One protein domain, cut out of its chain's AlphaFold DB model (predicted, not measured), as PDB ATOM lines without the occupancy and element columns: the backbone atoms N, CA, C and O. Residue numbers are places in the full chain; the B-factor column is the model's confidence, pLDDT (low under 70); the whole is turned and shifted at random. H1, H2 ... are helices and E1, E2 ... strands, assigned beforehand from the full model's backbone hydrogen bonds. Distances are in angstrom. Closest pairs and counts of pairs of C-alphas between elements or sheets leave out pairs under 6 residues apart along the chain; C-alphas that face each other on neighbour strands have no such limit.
ATOM      1  N   ARG A   7      38.019  -2.439  25.239       97.69
ATOM      2  CA  ARG A   7      39.086  -1.440  25.279       97.69
ATOM      3  C   ARG A   7      40.448  -2.113  25.219       97.69
ATOM      4  O   ARG A   7      40.644  -3.150  25.849       97.69
ATOM      5  N   ILE A   8      41.381  -1.474  24.524       97.50
ATOM      6  CA  ILE A   8      42.810  -1.802  24.550       97.50
ATOM      7  C   ILE A   8      43.532  -0.691  25.307       97.50
ATOM      8  O   ILE A   8      43.326   0.490  25.040       97.50
ATOM      9  N   TYR A   9      44.398  -1.057  26.245       97.69
ATOM     10  CA  TYR A   9      45.261  -0.149  26.994       97.69
ATOM     11  C   TYR A   9      46.686  -0.279  26.456       97.69
ATOM     12  O   TYR A   9      47.479  -1.027  27.032       97.69
ATOM     13  N   PRO A  10      47.049   0.409  25.358       95.38
ATOM     14  CA  PRO A  10      48.338   0.183  24.702       95.38
ATOM     15  C   PRO A  10      49.521   0.488  25.634       95.38
ATOM     16  O   PRO A  10      50.530  -0.219  25.606       95.38
ATOM     17  N   ILE A  11      49.360   1.482  26.518       96.62
ATOM     18  CA  ILE A  11      50.340   1.883  27.532       96.62
ATOM     19  C   ILE A  11      49.807   1.553  28.926       96.62
ATOM     20  O   ILE A  11      48.708   1.958  29.314       96.62
ATOM     21  N   LYS A  12      50.619   0.848  29.718       97.00
ATOM     22  CA  LYS A  12      50.338   0.559  31.126       97.00
ATOM     23  C   LYS A  12      49.991   1.846  31.882       97.00
ATOM     24  O   LYS A  12      50.763   2.799  31.881       97.00
ATOM     25  N   SER A  13      48.883   1.801  32.629       97.62
ATOM     26  CA  SER A  13      48.444   2.866  33.546       97.62
ATOM     27  C   SER A  13      47.956   4.171  32.895       97.62
ATOM     28  O   SER A  13      47.717   5.133  33.623       97.62
ATOM     29  N   CYS A  14      47.761   4.194  31.574       98.12
ATOM     30  CA  CYS A  14      47.150   5.312  30.848       98.12
ATOM     31  C   CYS A  14      45.701   4.995  30.427       98.12
ATOM     32  O   CYS A  14      45.167   3.934  30.763       98.12
ATOM     33  N   GLY A  15      45.061   5.923  29.713       97.88
ATOM     34  CA  GLY A  15      43.729   5.739  29.140       97.88
ATOM     35  C   GLY A  15      43.655   4.559  28.166       97.88
ATOM     36  O   GLY A  15      44.629   4.214  27.495       97.88
ATOM     37  N   GLY A  16      42.486   3.920  28.108       97.19
ATOM     38  CA  GLY A  16      42.205   2.835  27.166       97.19
ATOM     39  C   GLY A  16      41.484   3.343  25.920       97.19
ATOM     40  O   GLY A  16      40.557   4.149  26.026       97.19
ATOM     41  N   VAL A  17      41.845   2.808  24.761       97.19
ATOM     42  CA  VAL A  17      41.211   3.080  23.469       97.19
ATOM     43  C   VAL A  17      40.030   2.136  23.284       97.19
ATOM     44  O   VAL A  17      40.190   0.921  23.402       97.19
ATOM     45  N   LYS A  18      38.842   2.679  23.012       97.44
ATOM     46  CA  LYS A  18      37.655   1.874  22.703       97.44
ATOM     47  C   LYS A  18      37.807   1.233  21.324       97.44
ATOM     48  O   LYS A  18      38.184   1.912  20.373       97.44
ATOM     49  N   VAL A  19      37.480  -0.051  21.217       96.56
ATOM     50  CA  VAL A  19      37.545  -0.823  19.967       96.56
ATOM     51  C   VAL A  19      36.231  -1.568  19.741       96.56
ATOM     52  O   VAL A  19      35.480  -1.810  20.688       96.56
ATOM     53  N   GLN A  20      35.926  -1.896  18.486       96.12
ATOM     54  CA  GLN A  20      34.725  -2.672  18.145       96.12
ATOM     55  C   GLN A  20      34.956  -4.179  18.291       96.12
ATOM     56  O   GLN A  20      34.042  -4.918  18.641       96.12
ATOM     57  N   GLU A  21      36.195  -4.610  18.079       96.00
ATOM     58  CA  GLU A  21      36.616  -6.003  18.102       96.00
ATOM     59  C   GLU A  21      38.054  -6.115  18.613       96.00
ATOM     60  O   GLU A  21      38.826  -5.153  18.581       96.00
ATOM     61  N   ALA A  22      38.400  -7.297  19.117       96.38
ATOM     62  CA  ALA A  22      39.736  -7.626  19.583       96.38
ATOM     63  C   ALA A  22      40.013  -9.116  19.369       96.38
ATOM     64  O   ALA A  22      39.133  -9.951  19.581       96.38
ATOM     65  N   LEU A  23      41.248  -9.451  19.001       96.75
ATOM     66  CA  LEU A  23      41.734 -10.827  19.006       96.75
ATOM     67  C   LEU A  23      42.131 -11.218  20.428       96.75
ATOM     68  O   LEU A  23      42.814 -10.460  21.115       96.75
ATOM     69  N   ILE A  24      41.749 -12.420  20.852       96.31
ATOM     70  CA  ILE A  24      42.275 -13.025  22.076       96.31
ATOM     71  C   ILE A  24      43.582 -13.725  21.720       96.31
ATOM     72  O   ILE A  24      43.607 -14.630  20.891       96.31
ATOM     73  N   THR A  25      44.666 -13.317  22.368       94.31
ATOM     74  CA  THR A  25      45.981 -13.950  22.249       94.31
ATOM     75  C   THR A  25      46.376 -14.564  23.586       94.31
ATOM     76  O   THR A  25      45.812 -14.231  24.632       94.31
ATOM     77  N   ARG A  26      47.422 -15.395  23.590       94.56
ATOM     78  CA  ARG A  26      47.998 -15.956  24.824       94.56
ATOM     79  C   ARG A  26      48.457 -14.905  25.849       94.56
ATOM     80  O   ARG A  26      48.621 -15.237  27.017       94.56
ATOM     81  N   TYR A  27      48.678 -13.658  25.423       92.19
ATOM     82  CA  TYR A  27      49.173 -12.566  26.269       92.19
ATOM     83  C   TYR A  27      48.141 -11.452  26.511       92.19
ATOM     84  O   TYR A  27      48.479 -10.439  27.122       92.19
ATOM     85  N   GLY A  28      46.901 -11.614  26.042       94.44
ATOM     86  CA  GLY A  28      45.842 -10.610  26.160       94.44
ATOM     87  C   GLY A  28      45.249 -10.207  24.812       94.44
ATOM     88  O   GLY A  28      45.359 -10.938  23.829       94.44
ATOM     89  N   LEU A  29      44.590  -9.050  24.777       96.44
ATOM     90  CA  LEU A  29      43.902  -8.568  23.580       96.44
ATOM     91  C   LEU A  29      44.878  -7.980  22.552       96.44
ATOM     92  O   LEU A  29      45.876  -7.360  22.922       96.44
ATOM     93  N   ALA A  30      44.556  -8.128  21.272       94.88
ATOM     94  CA  ALA A  30      45.226  -7.458  20.160       94.88
ATOM     95  C   ALA A  30      44.200  -6.833  19.210       94.88
ATOM     96  O   ALA A  30      43.049  -7.273  19.160       94.88
ATOM     97  N   LEU A  31      44.604  -5.804  18.465       93.75
ATOM     98  CA  LEU A  31      43.729  -5.179  17.475       93.75
ATOM     99  C   LEU A  31      43.790  -5.972  16.155       93.75
ATOM    100  O   LEU A  31      44.883  -6.131  15.617       93.75
ATOM    101  N   PRO A  32      42.662  -6.446  15.594       92.12
ATOM    102  CA  PRO A  32      42.689  -7.222  14.352       92.12
ATOM    103  C   PRO A  32      43.204  -6.421  13.149       92.12
ATOM    104  O   PRO A  32      43.900  -6.963  12.294       92.12
ATOM    105  N   SER A  33      42.891  -5.122  13.092       90.44
ATOM    106  CA  SER A  33      43.270  -4.241  11.981       90.44
ATOM    107  C   SER A  33      44.738  -3.812  11.990       90.44
ATOM    108  O   SER A  33      45.223  -3.305  10.980       90.44
ATOM    109  N   ASP A  34      45.449  -4.006  13.103       89.50
ATOM    110  CA  ASP A  34      46.876  -3.722  13.203       89.50
ATOM    111  C   ASP A  34      47.560  -4.739  14.134       89.50
ATOM    112  O   ASP A  34      47.491  -4.595  15.361       89.50
ATOM    113  N   PRO A  35      48.274  -5.741  13.580       83.88
ATOM    114  CA  PRO A  35      48.902  -6.806  14.361       83.88
ATOM    115  C   PRO A  35      50.070  -6.316  15.227       83.88
ATOM    116  O   PRO A  35      50.681  -7.106  15.939       83.88
ATOM    117  N   ARG A  36      50.413  -5.024  15.181       86.31
ATOM    118  CA  ARG A  36      51.429  -4.411  16.047       86.31
ATOM    119  C   ARG A  36      50.825  -3.889  17.356       86.31
ATOM    120  O   ARG A  36      51.567  -3.567  18.286       86.31
ATOM    121  N   ILE A  37      49.497  -3.792  17.448       90.56
ATOM    122  CA  ILE A  37      48.780  -3.251  18.604       90.56
ATOM    123  C   ILE A  37      48.304  -4.371  19.525       90.56
ATOM    124  O   ILE A  37      47.480  -5.210  19.161       90.56
ATOM    125  N   TYR A  38      48.745  -4.302  20.777       93.75
ATOM    126  CA  TYR A  38      48.409  -5.253  21.832       93.75
ATOM    127  C   TYR A  38      48.088  -4.524  23.137       93.75
ATOM    128  O   TYR A  38      48.596  -3.429  23.399       93.75
ATOM    129  N   ASP A  39      47.302  -5.166  23.997       96.44
ATOM    130  CA  ASP A  39      47.053  -4.680  25.349       96.44
ATOM    131  C   ASP A  39      48.351  -4.674  26.174       96.44
ATOM    132  O   ASP A  39      49.069  -5.670  26.270       96.44
ATOM    133  N   ARG A  40      48.656  -3.518  26.773       95.25
ATOM    134  CA  ARG A  40      49.726  -3.283  27.757       95.25
ATOM    135  C   ARG A  40      51.137  -3.694  27.328       95.25
ATOM    136  O   ARG A  40      51.942  -4.081  28.176       95.25
ATOM    137  N   ARG A  41      51.487  -3.556  26.047       92.12
ATOM    138  CA  ARG A  41      52.869  -3.800  25.578       92.12
ATOM    139  C   ARG A  41      53.828  -2.632  25.785       92.12
ATOM    140  O   ARG A  41      55.029  -2.816  25.628       92.12
ATOM    141  N   TRP A  42      53.329  -1.463  26.181       92.94
ATOM    142  CA  TRP A  42      54.153  -0.292  26.472       92.94
ATOM    143  C   TRP A  42      54.115   0.070  27.956       92.94
ATOM    144  O   TRP A  42      53.108  -0.111  28.645       92.94
ATOM    145  N   MET A  43      55.216   0.634  28.450       94.81
ATOM    146  CA  MET A  43      55.353   1.064  29.838       94.81
ATOM    147  C   MET A  43      56.228   2.309  29.937       94.81
ATOM    148  O   MET A  43      57.302   2.372  29.347       94.81
ATOM    149  N   ILE A  44      55.786   3.278  30.738       94.81
ATOM    150  CA  ILE A  44      56.579   4.468  31.043       94.81
ATOM    151  C   ILE A  44      57.552   4.132  32.175       94.81
ATOM    152  O   ILE A  44      57.148   3.663  33.246       94.81
ATOM    153  N   VAL A  45      58.833   4.398  31.937       95.75
ATOM    154  CA  VAL A  45      59.925   4.179  32.887       95.75
ATOM    155  C   VAL A  45      60.619   5.506  33.157       95.75
ATOM    156  O   VAL A  45      60.873   6.285  32.244       95.75
ATOM    157  N   LYS A  46      60.950   5.756  34.424       95.12
ATOM    158  CA  LYS A  46      61.801   6.869  34.839       95.12
ATOM    159  C   LYS A  46      62.901   6.328  35.740       95.12
ATOM    160  O   LYS A  46      62.610   5.664  36.731       95.12
ATOM    161  N   ASN A  47      64.157   6.608  35.392       95.88
ATOM    162  CA  ASN A  47      65.342   6.169  36.141       95.88
ATOM    163  C   ASN A  47      65.337   4.651  36.423       95.88
ATOM    164  O   ASN A  47      65.507   4.219  37.560       95.88
ATOM    165  N   GLY A  48      65.036   3.846  35.400       94.38
ATOM    166  CA  GLY A  48      64.987   2.382  35.506       94.38
ATOM    167  C   GLY A  48      63.795   1.815  36.286       94.38
ATOM    168  O   GLY A  48      63.674   0.600  36.409       94.38
ATOM    169  N   ARG A  49      62.884   2.654  36.800       95.25
ATOM    170  CA  ARG A  49      61.682   2.216  37.522       95.25
ATOM    171  C   ARG A  49      60.421   2.479  36.721       95.25
ATOM    172  O   ARG A  49      60.249   3.549  36.138       95.25
ATOM    173  N   HIS A  50      59.516   1.507  36.727       95.62
ATOM    174  CA  HIS A  50      58.213   1.675  36.104       95.62
ATOM    175  C   HIS A  50      57.360   2.681  36.881       95.62
ATOM    176  O   HIS A  50      57.355   2.698  38.112       95.62
ATOM    177  N   LEU A  51      56.603   3.495  36.151       96.75
ATOM    178  CA  LEU A  51      55.562   4.336  36.729       96.75
ATOM    179  C   LEU A  51      54.222   3.587  36.717       96.75
ATOM    180  O   LEU A  51      53.979   2.718  35.878       96.75
ATOM    181  N   SER A  52      53.347   3.895  37.674       96.81
ATOM    182  CA  SER A  52      52.005   3.311  37.732       96.81
ATOM    183  C   SER A  52      50.969   4.323  38.200       96.81
ATOM    184  O   SER A  52      51.279   5.221  38.981       96.81
ATOM    185  N   GLN A  53      49.717   4.120  37.789       97.06
ATOM    186  CA  GLN A  53      48.588   4.972  38.173       97.06
ATOM    187  C   GLN A  53      48.348   4.988  39.691       97.06
ATOM    188  O   GLN A  53      47.891   5.990  40.223       97.06
ATOM    189  N   ARG A  54      48.692   3.908  40.411       96.62
ATOM    190  CA  ARG A  54      48.574   3.863  41.881       96.62
ATOM    191  C   ARG A  54      49.484   4.883  42.567       96.62
ATOM    192  O   ARG A  54      49.120   5.412  43.606       96.62
ATOM    193  N   VAL A  55      50.652   5.148  41.981       96.62
ATOM    194  CA  VAL A  55      51.624   6.126  42.492       96.62
ATOM    195  C   VAL A  55      51.398   7.504  41.865       96.62
ATOM    196  O   VAL A  55      51.556   8.524  42.526       96.62
ATOM    197  N   LEU A  56      51.012   7.550  40.587       97.06
ATOM    198  CA  LEU A  56      50.764   8.773  39.824       97.06
ATOM    199  C   LEU A  56      49.372   8.722  39.168       97.06
ATOM    200  O   LEU A  56      49.276   8.446  37.971       97.06
ATOM    201  N   PRO A  57      48.286   9.037  39.901       97.75
ATOM    202  CA  PRO A  57      46.914   8.927  39.386       97.75
ATOM    203  C   PRO A  57      46.665   9.704  38.089       97.75
ATOM    204  O   PRO A  57      45.926   9.246  37.220       97.75
ATOM    205  N   ARG A  58      47.364  10.834  37.909       97.25
ATOM    206  CA  ARG A  58      47.320  11.656  36.688       97.25
ATOM    207  C   ARG A  58      47.730  10.929  35.405       97.25
ATOM    208  O   ARG A  58      47.412  11.421  34.332       97.25
ATOM    209  N   MET A  59      48.398   9.773  35.484       97.88
ATOM    210  CA  MET A  59      48.690   8.960  34.296       97.88
ATOM    211  C   MET A  59      47.414   8.569  33.539       97.88
ATOM    212  O   MET A  59      47.454   8.454  32.319       97.88
ATOM    213  N   ALA A  60      46.278   8.454  34.236       97.38
ATOM    214  CA  ALA A  60      44.978   8.182  33.631       97.38
ATOM    215  C   ALA A  60      44.492   9.284  32.676       97.38
ATOM    216  O   ALA A  60      43.620   9.020  31.857       97.38
ATOM    217  N   LEU A  61      45.038  10.503  32.781       98.12
ATOM    218  CA  LEU A  61      44.696  11.627  31.906       98.12
ATOM    219  C   LEU A  61      45.414  11.560  30.555       98.12
ATOM    220  O   LEU A  61      44.992  12.242  29.630       98.12
ATOM    221  N   ILE A  62      46.458  10.736  30.433       98.38
ATOM    222  CA  ILE A  62      47.130  10.482  29.160       98.38
ATOM    223  C   ILE A  62      46.204   9.589  28.332       98.38
ATOM    224  O   ILE A  62      46.000   8.428  28.690       98.38
ATOM    225  N   GLN A  63      45.642  10.131  27.254       98.31
ATOM    226  CA  GLN A  63      44.738   9.450  26.330       98.31
ATOM    227  C   GLN A  63      45.491   9.050  25.057       98.31
ATOM    228  O   GLN A  63      45.868   9.924  24.274       98.31
ATOM    229  N   PRO A  64      45.729   7.748  24.833       97.38
ATOM    230  CA  PRO A  64      46.240   7.254  23.566       97.38
ATOM    231  C   PRO A  64      45.143   7.215  22.496       97.38
ATOM    232  O   PRO A  64      43.972   6.990  22.799       97.38
ATOM    233  N   SER A  65      45.542   7.325  21.233       96.75
ATOM    234  CA  SER A  65      44.729   6.986  20.062       96.75
ATOM    235  C   SER A  65      45.598   6.315  18.995       96.75
ATOM    236  O   SER A  65      46.795   6.597  18.896       96.75
ATOM    237  N   PHE A  66      45.016   5.389  18.229       94.25
ATOM    238  CA  PHE A  66      45.706   4.728  17.118       94.25
ATOM    239  C   PHE A  66      45.649   5.621  15.874       94.25
ATOM    240  O   PHE A  66      44.574   6.078  15.489       94.25
ATOM    241  N   VAL A  67      46.797   5.846  15.237       93.69
ATOM    242  CA  VAL A  67      46.934   6.573  13.965       93.69
ATOM    243  C   VAL A  67      47.744   5.727  12.977       93.69
ATOM    244  O   VAL A  67      48.362   4.743  13.375       93.69
ATOM    245  N   LYS A  68      47.748   6.106  11.689       87.31
ATOM    246  CA  LYS A  68      48.292   5.310  10.565       87.31
ATOM    247  C   LYS A  68      49.658   4.654  10.840       87.31
ATOM    248  O   LYS A  68      49.863   3.504  10.461       87.31
ATOM    249  N   ASP A  69      50.546   5.344  11.553       88.31
ATOM    250  CA  ASP A  69      51.929   4.906  11.772       88.31
ATOM    251  C   ASP A  69      52.327   4.821  13.257       88.31
ATOM    252  O   ASP A  69      53.512   4.719  13.587       88.31
ATOM    253  N   GLY A  70      51.366   4.869  14.186       91.88
ATOM    254  CA  GLY A  70      51.715   4.863  15.602       91.88
ATOM    255  C   GLY A  70      50.597   5.199  16.581       91.88
ATOM    256  O   GLY A  70      49.408   5.015  16.319       91.88
ATOM    257  N   LEU A  71      51.015   5.697  17.742       94.19
ATOM    258  CA  LEU A  71      50.149   6.209  18.798       94.19
ATOM    259  C   LEU A  71      50.268   7.727  18.870       94.19
ATOM    260  O   LEU A  71      51.373   8.260  18.923       94.19
ATOM    261  N   LEU A  72      49.135   8.413  18.948       97.38
ATOM    262  CA  LEU A  72      49.082   9.815  19.349       97.38
ATOM    263  C   LEU A  72      48.645   9.879  20.814       97.38
ATOM    264  O   LEU A  72      47.589   9.347  21.167       97.38
ATOM    265  N   LEU A  73      49.465  10.486  21.671       98.12
ATOM    266  CA  LEU A  73      49.169  10.677  23.088       98.12
ATOM    267  C   LEU A  73      48.778  12.121  23.360       98.12
ATOM    268  O   LEU A  73      49.514  13.042  23.009       98.12
ATOM    269  N   GLN A  74      47.663  12.292  24.060       98.50
ATOM    270  CA  GLN A  74      47.144  13.600  24.439       98.50
ATOM    271  C   GLN A  74      46.935  13.665  25.948       98.50
ATOM    272  O   GLN A  74      46.562  12.675  26.582       98.50
ATOM    273  N   ALA A  75      47.175  14.828  26.542       98.25
ATOM    274  CA  ALA A  75      46.904  15.085  27.951       98.25
ATOM    275  C   ALA A  75      46.563  16.571  28.156       98.25
ATOM    276  O   ALA A  75      47.008  17.410  27.370       98.25
ATOM    277  N   PRO A  76      45.808  16.931  29.210       98.19
ATOM    278  CA  PRO A  76      45.469  18.326  29.477       98.19
ATOM    279  C   PRO A  76      46.712  19.219  29.585       98.19
ATOM    280  O   PRO A  76      47.632  18.909  30.344       98.19
ATOM    281  N   ASN A  77      46.703  20.346  28.867       97.38
ATOM    282  CA  ASN A  77      47.768  21.361  28.860       97.38
ATOM    283  C   ASN A  77      49.152  20.843  28.425       97.38
ATOM    284  O   ASN A  77      50.173  21.392  28.838       97.38
ATOM    285  N   MET A  78      49.194  19.786  27.616       97.88
ATOM    286  CA  MET A  78      50.422  19.243  27.040       97.88
ATOM    287  C   MET A  78      50.323  19.264  25.513       97.88
ATOM    288  O   MET A  78      49.224  19.084  24.986       97.88
ATOM    289  N   PRO A  79      51.440  19.462  24.793       97.94
ATOM    290  CA  PRO A  79      51.459  19.222  23.359       97.94
ATOM    291  C   PRO A  79      51.199  17.740  23.072       97.94
ATOM    292  O   PRO A  79      51.553  16.866  23.870       97.94
ATOM    293  N   ASP A  80      50.616  17.473  21.910       98.00
ATOM    294  CA  ASP A  80      50.437  16.110  21.429       98.00
ATOM    295  C   ASP A  80      51.800  15.428  21.237       98.00
ATOM    296  O   ASP A  80      52.752  16.021  20.720       98.00
ATOM    297  N   LEU A  81      51.892  14.161  21.639       97.44
ATOM    298  CA  LEU A  81      53.096  13.350  21.483       97.44
ATOM    299  C   LEU A  81      52.814  12.170  20.557       97.44
ATOM    300  O   LEU A  81      52.074  11.252  20.914       97.44
ATOM    301  N   PHE A  82      53.440  12.174  19.383       96.62
ATOM    302  CA  PHE A  82      53.414  11.039  18.469       96.62
ATOM    303  C   PHE A  82      54.503  10.022  18.826       96.62
ATOM    304  O   PHE A  82      55.662  10.378  19.045       96.62
ATOM    305  N   ILE A  83      54.126   8.746  18.851       92.62
ATOM    306  CA  ILE A  83      55.016   7.613  19.085       92.62
ATOM    307  C   ILE A  83      54.889   6.655  17.896       92.62
ATOM    308  O   ILE A  83      53.837   6.026  17.747       92.62
ATOM    309  N   PRO A  84      55.934   6.498  17.065       91.50
ATOM    310  CA  PRO A  84      55.894   5.560  15.955       91.50
ATOM    311  C   PRO A  84      55.825   4.119  16.467       91.50
ATOM    312  O   PRO A  84      56.524   3.744  17.412       91.50
ATOM    313  N   ILE A  85      55.002   3.294  15.820       86.44
ATOM    314  CA  ILE A  85      55.010   1.846  16.040       86.44
ATOM    315  C   ILE A  85      55.775   1.211  14.890       86.44
ATOM    316  O   ILE A  85      55.239   0.966  13.802       86.44
TER     317      ILE A  85
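Overview. This is residues 7 to 85 of the 95 residues of the protein "Hypothetical protein" of Rotaria sordida (UniProt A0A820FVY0). With little regular structure, this body has a small antiparallel sheet, E4-E5-E6, on one side and the small hairpin E2 and E3 far from it; a long loop, residues 31 to 56, leads from that hairpin to short helix H1 before the sheet. The 79 printed residues, only 28 in named elements, hold E1, E2, E3, H1, E4, E5, E6 in chain order, mostly strand. It is compact, radius of gyration of the C-alphas 12.7 A, spanning 31 by 26 by 20 A.

Along the chain. Find C-alpha 63 at (44.738, 9.450, 26.330), where E4, residues 63 to 67, begins its 12.9 A. E5, residues 70 to 74, spans 13.2 A; E6, residues 81 to 84, ends at (55.894, 5.560, 15.955). Look earlier for E1, residues 17 to 19, E2, 23 to 25, E3, 28 to 30, and H1, 57 to 61.

Arrangement. E4, E5 and E6 form a meander, each strand the antiparallel neighbour of the one before: see N 65 and O 72 at 2.9 A, N 71 and O 83 at 2.8 A. In hairpin E2 and E3, apart from those strands, N 23 and O 30 are 2.8 A apart. E1 and E4 come closest at the C-alphas of Val 17 and Ser 65, 6.3 A. H1, not on the sheet, has 0 of 1 O i to N i+4 pairs within hydrogen-bond range, but 2 of 2 O i to N i+3 pairs.

Size, cuts and confidence. The C-alphas farthest apart, Arg 26 and Asn 77, are 37.5 A apart. The link E3 to H1 is long; the printed part has no cut, and no printed residue is under 70 in pLDDT.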